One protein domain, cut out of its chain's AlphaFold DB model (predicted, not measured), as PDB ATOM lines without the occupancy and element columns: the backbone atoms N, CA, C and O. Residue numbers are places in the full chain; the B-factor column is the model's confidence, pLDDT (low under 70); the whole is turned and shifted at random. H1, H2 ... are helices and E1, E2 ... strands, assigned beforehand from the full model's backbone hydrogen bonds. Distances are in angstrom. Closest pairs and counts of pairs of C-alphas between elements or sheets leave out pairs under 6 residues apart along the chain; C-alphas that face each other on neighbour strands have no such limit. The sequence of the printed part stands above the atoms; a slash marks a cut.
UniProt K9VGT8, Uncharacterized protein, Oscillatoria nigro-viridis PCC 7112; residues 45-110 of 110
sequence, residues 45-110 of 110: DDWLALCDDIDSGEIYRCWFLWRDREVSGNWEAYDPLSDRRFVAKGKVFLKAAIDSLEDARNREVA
ATOM      1  N   ASP A  45     214.960 359.541 280.524       65.00
ATOM      2  CA  ASP A  45     216.422 359.702 280.438       65.00
ATOM      3  C   ASP A  45     216.814 360.843 279.486       65.00
ATOM      4  O   ASP A  45     217.696 361.645 279.807       65.00
ATOM      5  N   ASP A  46     216.128 360.958 278.345       68.50
ATOM      6  CA  ASP A  46     216.370 362.026 277.372       68.50
ATOM      7  C   ASP A  46     215.953 363.386 277.944       68.50
ATOM      8  O   ASP A  46     216.669 364.374 277.802       68.50
ATOM      9  N   TRP A  47     214.825 363.435 278.661       65.88
ATOM     10  CA  TRP A  47     214.361 364.649 279.338       65.88
ATOM     11  C   TRP A  47     215.301 365.101 280.454       65.88
ATOM     12  O   TRP A  47     215.513 366.298 280.641       65.88
ATOM     13  N   LEU A  48     215.884 364.144 281.172       65.81
ATOM     14  CA  LEU A  48     216.850 364.378 282.237       65.81
ATOM     15  C   LEU A  48     218.092 365.112 281.728       65.81
ATOM     16  O   LEU A  48     218.519 366.085 282.339       65.81
ATOM     17  N   ALA A  49     218.642 364.707 280.585       64.00
ATOM     18  CA  ALA A  49     219.811 365.367 280.004       64.00
ATOM     19  C   ALA A  49     219.543 366.820 279.560       64.00
ATOM     20  O   ALA A  49     220.486 367.597 279.418       64.00
ATOM     21  N   LEU A  50     218.276 367.184 279.338       58.72
ATOM     22  CA  LEU A  50     217.853 368.504 278.861       58.72
ATOM     23  C   LEU A  50     217.457 369.469 279.986       58.72
ATOM     24  O   LEU A  50     217.234 370.652 279.728       58.72
ATOM     25  N   CYS A  51     217.353 368.994 281.228       63.16
ATOM     26  CA  CYS A  51     217.080 369.855 282.371       63.16
ATOM     27  C   CYS A  51     218.364 370.575 282.817       63.16
ATOM     28  O   CYS A  51     219.166 370.033 283.573       63.16
ATOM     29  N   ASP A  52     218.510 371.826 282.377       53.66
ATOM     30  CA  ASP A  52     219.657 372.709 282.655       53.66
ATOM     31  C   ASP A  52     219.799 373.089 284.155       53.66
ATOM     32  O   ASP A  52     220.860 373.527 284.583       53.66
ATOM     33  N   ASP A  53     218.755 372.874 284.981       57.53
ATOM     34  CA  ASP A  53     218.731 373.126 286.443       57.53
ATOM     35  C   ASP A  53     218.537 371.833 287.272       57.53
ATOM     36  O   ASP A  53     217.714 371.727 288.190       57.53
ATOM     37  N   ILE A  54     219.301 370.790 286.937       59.75
ATOM     38  CA  ILE A  54     219.398 369.558 287.746       59.75
ATOM     39  C   ILE A  54     220.215 369.757 289.031       59.75
ATOM     40  O   ILE A  54     220.234 368.875 289.890       59.75
ATOM     41  N   ASP A  55     220.815 370.928 289.239       56.25
ATOM     42  CA  ASP A  55     221.767 371.208 290.322       56.25
ATOM     43  C   ASP A  55     221.206 370.998 291.744       56.25
ATOM     44  O   ASP A  55     221.964 370.920 292.715       56.25
ATOM     45  N   SER A  56     219.882 370.858 291.900       65.56
ATOM     46  CA  SER A  56     219.238 370.515 293.178       65.56
ATOM     47  C   SER A  56     218.663 369.094 293.276       65.56
ATOM     48  O   SER A  56     218.031 368.756 294.287       65.56
ATOM     49  N   GLY A  57     218.870 368.270 292.249       76.88
ATOM     50  CA  GLY A  57     218.467 366.872 292.208       76.88
ATOM     51  C   GLY A  57     219.340 365.974 293.090       76.88
ATOM     52  O   GLY A  57     220.493 366.275 293.391       76.88
ATOM     53  N   GLU A  58     218.788 364.848 293.532       85.81
ATOM     54  CA  GLU A  58     219.522 363.819 294.267       85.81
ATOM     55  C   GLU A  58     219.170 362.422 293.764       85.81
ATOM     56  O   GLU A  58     218.057 362.170 293.304       85.81
ATOM     57  N   ILE A  59     220.102 361.486 293.932       89.00
ATOM     58  CA  ILE A  59     219.835 360.069 293.693       89.00
ATOM     59  C   ILE A  59     219.329 359.421 294.983       89.00
ATOM     60  O   ILE A  59     219.973 359.504 296.031       89.00
ATOM     61  N   TYR A  60     218.192 358.731 294.908       90.31
ATOM     62  CA  TYR A  60     217.639 357.929 295.998       90.31
ATOM     63  C   TYR A  60     217.288 356.533 295.487       90.31
ATOM     64  O   TYR A  60     216.415 356.391 294.643       90.31
ATOM     65  N   ARG A  61     217.974 355.496 295.988       91.50
ATOM     66  CA  ARG A  61     217.797 354.095 295.545       91.50
ATOM     67  C   ARG A  61     217.870 353.915 294.020       91.50
ATOM     68  O   ARG A  61     217.090 353.165 293.458       91.50
ATOM     69  N   CYS A  62     218.814 354.601 293.372       88.06
ATOM     70  CA  CYS A  62     218.991 354.632 291.910       88.06
ATOM     71  C   CYS A  62     217.899 355.379 291.124       88.06
ATOM     72  O   CYS A  62     217.946 355.392 289.900       88.06
ATOM     73  N   TRP A  63     216.967 356.047 291.805       91.62
ATOM     74  CA  TRP A  63     216.011 356.958 291.183       91.62
ATOM     75  C   TRP A  63     216.550 358.378 291.222       91.62
ATOM     76  O   TRP A  63     217.175 358.777 292.210       91.62
ATOM     77  N   PHE A  64     216.260 359.156 290.186       89.88
ATOM     78  CA  PHE A  64     216.565 360.580 290.178       89.88
ATOM     79  C   PHE A  64     215.397 361.369 290.767       89.88
ATOM     80  O   PHE A  64     214.271 361.240 290.298       89.88
ATOM     81  N   LEU A  65     215.644 362.164 291.808       90.75
ATOM     82  CA  LEU A  65     214.640 362.994 292.472       90.75
ATOM     83  C   LEU A  65     215.008 364.459 292.327       90.75
ATOM     84  O   LEU A  65     216.130 364.841 292.640       90.75
ATOM     85  N   TRP A  66     214.043 365.303 291.995       90.12
ATOM     86  CA  TRP A  66     214.242 366.746 291.934       90.12
ATOM     87  C   TRP A  66     213.009 367.486 292.429       90.12
ATOM     88  O   TRP A  66     211.938 366.910 292.645       90.12
ATOM     89  N   ARG A  67     213.175 368.783 292.676       89.06
ATOM     90  CA  ARG A  67     212.057 369.672 292.956       89.06
ATOM     91  C   ARG A  67     211.918 370.622 291.786       89.06
ATOM     92  O   ARG A  67     212.792 371.457 291.589       89.06
ATOM     93  N   ASP A  68     210.805 370.531 291.081       85.94
ATOM     94  CA  ASP A  68     210.421 371.527 290.092       85.94
ATOM     95  C   ASP A  68     210.065 372.818 290.838       85.94
ATOM     96  O   ASP A  68     209.010 372.921 291.463       85.94
ATOM     97  N   ARG A  69     210.991 373.776 290.874       82.06
ATOM     98  CA  ARG A  69     210.798 375.057 291.574       82.06
ATOM     99  C   ARG A  69     210.138 376.111 290.700       82.06
ATOM    100  O   ARG A  69     209.589 377.063 291.250       82.06
ATOM    101  N   GLU A  70     210.213 375.947 289.387       79.25
ATOM    102  CA  GLU A  70     209.887 376.994 288.425       79.25
ATOM    103  C   GLU A  70     208.447 376.898 287.932       79.25
ATOM    104  O   GLU A  70     207.806 377.928 287.721       79.25
ATOM    105  N   VAL A  71     207.911 375.681 287.800       80.38
ATOM    106  CA  VAL A  71     206.591 375.459 287.203       80.38
ATOM    107  C   VAL A  71     205.568 375.048 288.258       80.38
ATOM    108  O   VAL A  71     204.594 375.763 288.493       80.38
ATOM    109  N   SER A  72     205.756 373.902 288.911       85.31
ATOM    110  CA  SER A  72     204.732 373.314 289.788       85.31
ATOM    111  C   SER A  72     205.019 373.440 291.286       85.31
ATOM    112  O   SER A  72     204.098 373.345 292.102       85.31
ATOM    113  N   GLY A  73     206.277 373.628 291.683       86.12
ATOM    114  CA  GLY A  73     206.704 373.592 293.086       86.12
ATOM    115  C   GLY A  73     206.780 372.180 293.691       86.12
ATOM    116  O   GLY A  73     207.167 372.054 294.865       86.12
ATOM    117  N   ASN A  74     206.388 371.147 292.934       90.56
ATOM    118  CA  ASN A  74     206.297 369.763 293.390       90.56
ATOM    119  C   ASN A  74     207.663 369.079 293.431       90.56
ATOM    120  O   ASN A  74     208.643 369.514 292.832       90.56
ATOM    121  N   TRP A  75     207.702 367.973 294.164       92.19
ATOM    122  CA  TRP A  75     208.779 367.010 294.051       92.19
ATOM    123  C   TRP A  75     208.445 365.983 292.990       92.19
ATOM    124  O   TRP A  75     207.291 365.565 292.852       92.19
ATOM    125  N   GLU A  76     209.481 365.533 292.307       91.56
ATOM    126  CA  GLU A  76     209.386 364.564 291.237       91.56
ATOM    127  C   GLU A  76     210.464 363.503 291.400       91.56
ATOM    128  O   GLU A  76     211.516 363.752 291.991       91.56
ATOM    129  N   ALA A  77     210.156 362.299 290.939       91.88
ATOM    130  CA  ALA A  77     211.083 361.187 290.910       91.88
ATOM    131  C   ALA A  77     210.963 360.454 289.582       91.88
ATOM    132  O   ALA A  77     209.856 360.269 289.073       91.88
ATOM    133  N   TYR A  78     212.090 359.997 289.067       90.69
ATOM    134  CA  TYR A  78     212.175 359.234 287.841       90.69
ATOM    135  C   TYR A  78     212.862 357.889 288.099       90.69
ATOM    136  O   TYR A  78     213.926 357.836 288.724       90.69
ATOM    137  N   ASP A  79     212.212 356.818 287.636       91.19
ATOM    138  CA  ASP A  79     212.727 355.449 287.640       91.19
ATOM    139  C   ASP A  79     213.356 355.122 286.282       91.19
ATOM    140  O   ASP A  79     212.604 354.898 285.326       91.19
ATOM    141  N   PRO A  80     214.689 355.002 286.186       85.12
ATOM    142  CA  PRO A  80     215.341 354.617 284.936       85.12
ATOM    143  C   PRO A  80     215.033 353.171 284.522       85.12
ATOM    144  O   PRO A  80     215.164 352.822 283.354       85.12
ATOM    145  N   LEU A  81     214.613 352.297 285.447       88.31
ATOM    146  CA  LEU A  81     214.328 350.896 285.119       88.31
ATOM    147  C   LEU A  81     212.962 350.705 284.463       88.31
ATOM    148  O   LEU A  81     212.780 349.764 283.692       88.31
ATOM    149  N   SER A  82     211.986 351.542 284.815       85.94
ATOM    150  CA  SER A  82     210.632 351.462 284.258       85.94
ATOM    151  C   SER A  82     210.270 352.616 283.331       85.94
ATOM    152  O   SER A  82     209.162 352.594 282.797       85.94
ATOM    153  N   ASP A  83     211.182 353.574 283.138       85.06
ATOM    154  CA  ASP A  83     210.980 354.805 282.368       85.06
ATOM    155  C   ASP A  83     209.707 355.543 282.815       85.06
ATOM    156  O   ASP A  83     208.790 355.849 282.049       85.06
ATOM    157  N   ARG A  84     209.579 355.733 284.136       85.25
ATOM    158  CA  ARG A  84     208.378 356.317 284.750       85.25
ATOM    159  C   ARG A  84     208.709 357.482 285.655       85.25
ATOM    160  O   ARG A  84     209.570 357.401 286.527       85.25
ATOM    161  N   ARG A  85     207.908 358.537 285.505       88.31
ATOM    162  CA  ARG A  85     207.916 359.731 286.347       88.31
ATOM    163  C   ARG A  85     206.786 359.692 287.371       88.31
ATOM    164  O   ARG A  85     205.640 359.379 287.053       88.31
ATOM    165  N   PHE A  86     207.112 360.080 288.595       90.81
ATOM    166  CA  PHE A  86     206.195 360.206 289.717       90.81
ATOM    167  C   PHE A  86     206.269 361.622 290.275       90.81
ATOM    168  O   PHE A  86     207.348 362.195 290.380       90.81
ATOM    169  N   VAL A  87     205.122 362.174 290.663       91.75
ATOM    170  CA  VAL A  87     205.012 363.553 291.155       91.75
ATOM    171  C   VAL A  87     204.280 363.554 292.490       91.75
ATOM    172  O   VAL A  87     203.230 362.925 292.637       91.75
ATOM    173  N   ALA A  88     204.812 364.278 293.471       93.94
ATOM    174  CA  ALA A  88     204.165 364.470 294.761       93.94
ATOM    175  C   ALA A  88     204.457 365.855 295.342       93.94
ATOM    176  O   ALA A  88     205.510 366.447 295.129       93.94
ATOM    177  N   LYS A  89     203.557 366.348 296.197       91.50
ATOM    178  CA  LYS A  89     203.744 367.642 296.879       91.50
ATOM    179  C   LYS A  89     204.929 367.667 297.850       91.50
ATOM    180  O   LYS A  89     205.385 368.738 298.237       91.50
ATOM    181  N   GLY A  90     205.409 366.505 298.289       91.69
ATOM    182  CA  GLY A  90     206.463 366.405 299.289       91.69
ATOM    183  C   GLY A  90     207.404 365.243 299.021       91.69
ATOM    184  O   GLY A  90     206.966 364.130 298.738       91.69
ATOM    185  N   LYS A  91     208.700 365.501 299.207       92.94
ATOM    186  CA  LYS A  91     209.791 364.534 299.039       92.94
ATOM    187  C   LYS A  91     209.579 363.229 299.806       92.94
ATOM    188  O   LYS A  91     209.894 362.158 299.304       92.94
ATOM    189  N   VAL A  92     209.030 363.321 301.021       94.25
ATOM    190  CA  VAL A  92     208.778 362.157 301.886       94.25
ATOM    191  C   VAL A  92     207.824 361.153 301.237       94.25
ATOM    192  O   VAL A  92     208.027 359.950 301.365       94.25
ATOM    193  N   PHE A  93     206.830 361.633 300.484       94.69
ATOM    194  CA  PHE A  93     205.858 360.771 299.819       94.69
ATOM    195  C   PHE A  93     206.477 360.033 298.633       94.69
ATOM    196  O   PHE A  93     206.197 358.854 298.449       94.69
ATOM    197  N   LEU A  94     207.364 360.693 297.878       93.19
ATOM    198  CA  LEU A  94     208.118 360.023 296.817       93.19
ATOM    199  C   LEU A  94     209.044 358.959 297.384       93.19
ATOM    200  O   LEU A  94     209.008 357.834 296.911       93.19
ATOM    201  N   LYS A  95     209.812 359.271 298.434       94.56
ATOM    202  CA  LYS A  95     210.718 358.284 299.043       94.56
ATOM    203  C   LYS A  95     209.973 357.055 299.555       94.56
ATOM    204  O   LYS A  95     210.383 355.946 299.247       94.56
ATOM    205  N   ALA A  96     208.840 357.243 300.233       95.75
ATOM    206  CA  ALA A  96     208.018 356.128 300.701       95.75
ATOM    207  C   ALA A  96     207.442 355.279 299.547       95.75
ATOM    208  O   ALA A  96     207.368 354.052 299.652       95.75
ATOM    209  N   ALA A  97     207.045 355.916 298.438       94.25
ATOM    210  CA  ALA A  97     206.581 355.210 297.246       94.25
ATOM    211  C   ALA A  97     207.716 354.417 296.578       94.25
ATOM    212  O   ALA A  97     207.531 353.247 296.258       94.25
ATOM    213  N   ILE A  98     208.895 355.030 296.437       95.06
ATOM    214  CA  ILE A  98     210.099 354.390 295.894       95.06
ATOM    215  C   ILE A  98     210.505 353.199 296.755       95.06
ATOM    216  O   ILE A  98     210.723 352.121 296.216       95.06
ATOM    217  N   ASP A  99     210.539 353.349 298.082       96.44
ATOM    218  CA  ASP A  99     210.853 352.241 298.989       96.44
ATOM    219  C   ASP A  99     209.898 351.067 298.777       96.44
ATOM    220  O   ASP A  99     210.336 349.933 298.621       96.44
ATOM    221  N   SER A 100     208.596 351.344 298.678       95.06
ATOM    222  CA  SER A 100     207.587 350.305 298.451       95.06
ATOM    223  C   SER A 100     207.777 349.577 297.113       95.06
ATOM    224  O   SER A 100     207.600 348.359 297.052       95.06
ATOM    225  N   LEU A 101     208.132 350.308 296.050       94.31
ATOM    226  CA  LEU A 101     208.366 349.757 294.713       94.31
ATOM    227  C   LEU A 101     209.657 348.941 294.649       94.31
ATOM    228  O   LEU A 101     209.643 347.804 294.183       94.31
ATOM    229  N   GLU A 102     210.755 349.487 295.159       95.19
ATOM    230  CA  GLU A 102     212.052 348.816 295.171       95.19
ATOM    231  C   GLU A 102     212.045 347.584 296.078       95.19
ATOM    232  O   GLU A 102     212.612 346.550 295.734       95.19
ATOM    233  N   ASP A 103     211.357 347.637 297.219       95.56
ATOM    234  CA  ASP A 103     211.209 346.472 298.091       95.56
ATOM    235  C   ASP A 103     210.341 345.384 297.446       95.56
ATOM    236  O   ASP A 103     210.571 344.197 297.679       95.56
ATOM    237  N   ALA A 104     209.348 345.751 296.628       94.62
ATOM    238  CA  ALA A 104     208.591 344.785 295.835       94.62
ATOM    239  C   ALA A 104     209.463 344.154 294.741       94.62
ATOM    240  O   ALA A 104     209.528 342.929 294.659       94.62
ATOM    241  N   ARG A 105     210.203 344.971 293.985       93.25
ATOM    242  CA  ARG A 105     211.130 344.533 292.932       93.25
ATOM    243  C   ARG A 105     212.202 343.584 293.479       93.25
ATOM    244  O   ARG A 105     212.436 342.522 292.913       93.25
ATOM    245  N   ASN A 106     212.778 343.901 294.638       91.44
ATOM    246  CA  ASN A 106     213.767 343.048 295.298       91.44
ATOM    247  C   ASN A 106     213.194 341.704 295.773       91.44
ATOM    248  O   ASN A 106     213.926 340.721 295.814       91.44
ATOM    249  N   ARG A 107     211.903 341.640 296.127       92.50
ATOM    250  CA  ARG A 107     211.239 340.376 296.495       92.50
ATOM    251  C   ARG A 107     210.943 339.480 295.297       92.50
ATOM    252  O   ARG A 107     210.883 338.276 295.477       92.50
ATOM    253  N   GLU A 108     210.721 340.046 294.115       85.62
ATOM    254  CA  GLU A 108     210.462 339.270 292.892       85.62
ATOM    255  C   GLU A 108     211.735 338.635 292.316       85.62
ATOM    256  O   GLU A 108     211.661 337.636 291.606       85.62
ATOM    257  N   VAL A 109     212.897 339.219 292.617       77.50
ATOM    258  CA  VAL A 109     214.212 338.737 292.167       77.50
ATOM    259  C   VAL A 109     214.834 337.725 293.147       77.50
ATOM    260  O   VAL A 109     215.720 336.970 292.746       77.50
ATOM    261  N   ALA A 110     214.392 337.713 294.410       59.66
ATOM    262  CA  ALA A 110     214.883 336.833 295.479       59.66
ATOM    263  C   ALA A 110     214.244 335.435 295.447       59.66
ATOM    264  O   ALA A 110     214.988 334.459 295.696       59.66
TER     265      ALA A 110
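Overview. This is residues 45 to 110 of the 110 residues of an uncharacterized protein of Oscillatoria nigro-viridis PCC 7112 (UniProt K9VGT8). A small twisted sheet, the antiparallel meander E1 E2 E3 E4, each strand beside the one before, has the long helix H2 over one face, making two layers; residues 103 to 110, of which 103 to 109 belong to H2, stick out. Short H1 only grazes the sheet. The printed part has 66 residues, ordered H1 E1 E2 E3 E4 H2, mixed helices and strands, compact with radius of gyration of the C-alphas 12.3 A, spanning 40 by 24 by 15 A.

Arrangement. H1, residues 45 to 50, has 1 of 2 O i to N i+4 pairs within hydrogen-bond range. E1, residues 58 to 60, and E2, residues 63 to 67, form a hairpin, N 58 to O 65 2.8 A. E2 and E3, residues 75 to 79, form another, N 66 to O 76 3.0 A. E3 and E4, residues 84 to 88, form a third, N 77 to O 86 2.9 A. H2, residues 91 to 109, with every such pair within range, runs along E3, 5 degrees on the local plane, height over the sheet 9.3 A; their closest C-alphas, Trp 75 and Lys 91, are 5.7 A apart.

Along the chain. H1 spans 9.1 A from C-alpha 45 at (216.422, 359.702, 280.438). E1 spans 6.4 A, E2 13.4 A, E3 13.8 A, E4 13.6 A. H2 spans 27.1 A, to C-alpha 109 at (214.212, 338.737, 292.167).

Size, cuts and confidence. The farthest C-alphas, Glu 70 and Ala 110, are 41.1 A apart. The printed part has no cut and no long link. pLDDT is under 70 at residues 45 to 56 and 110.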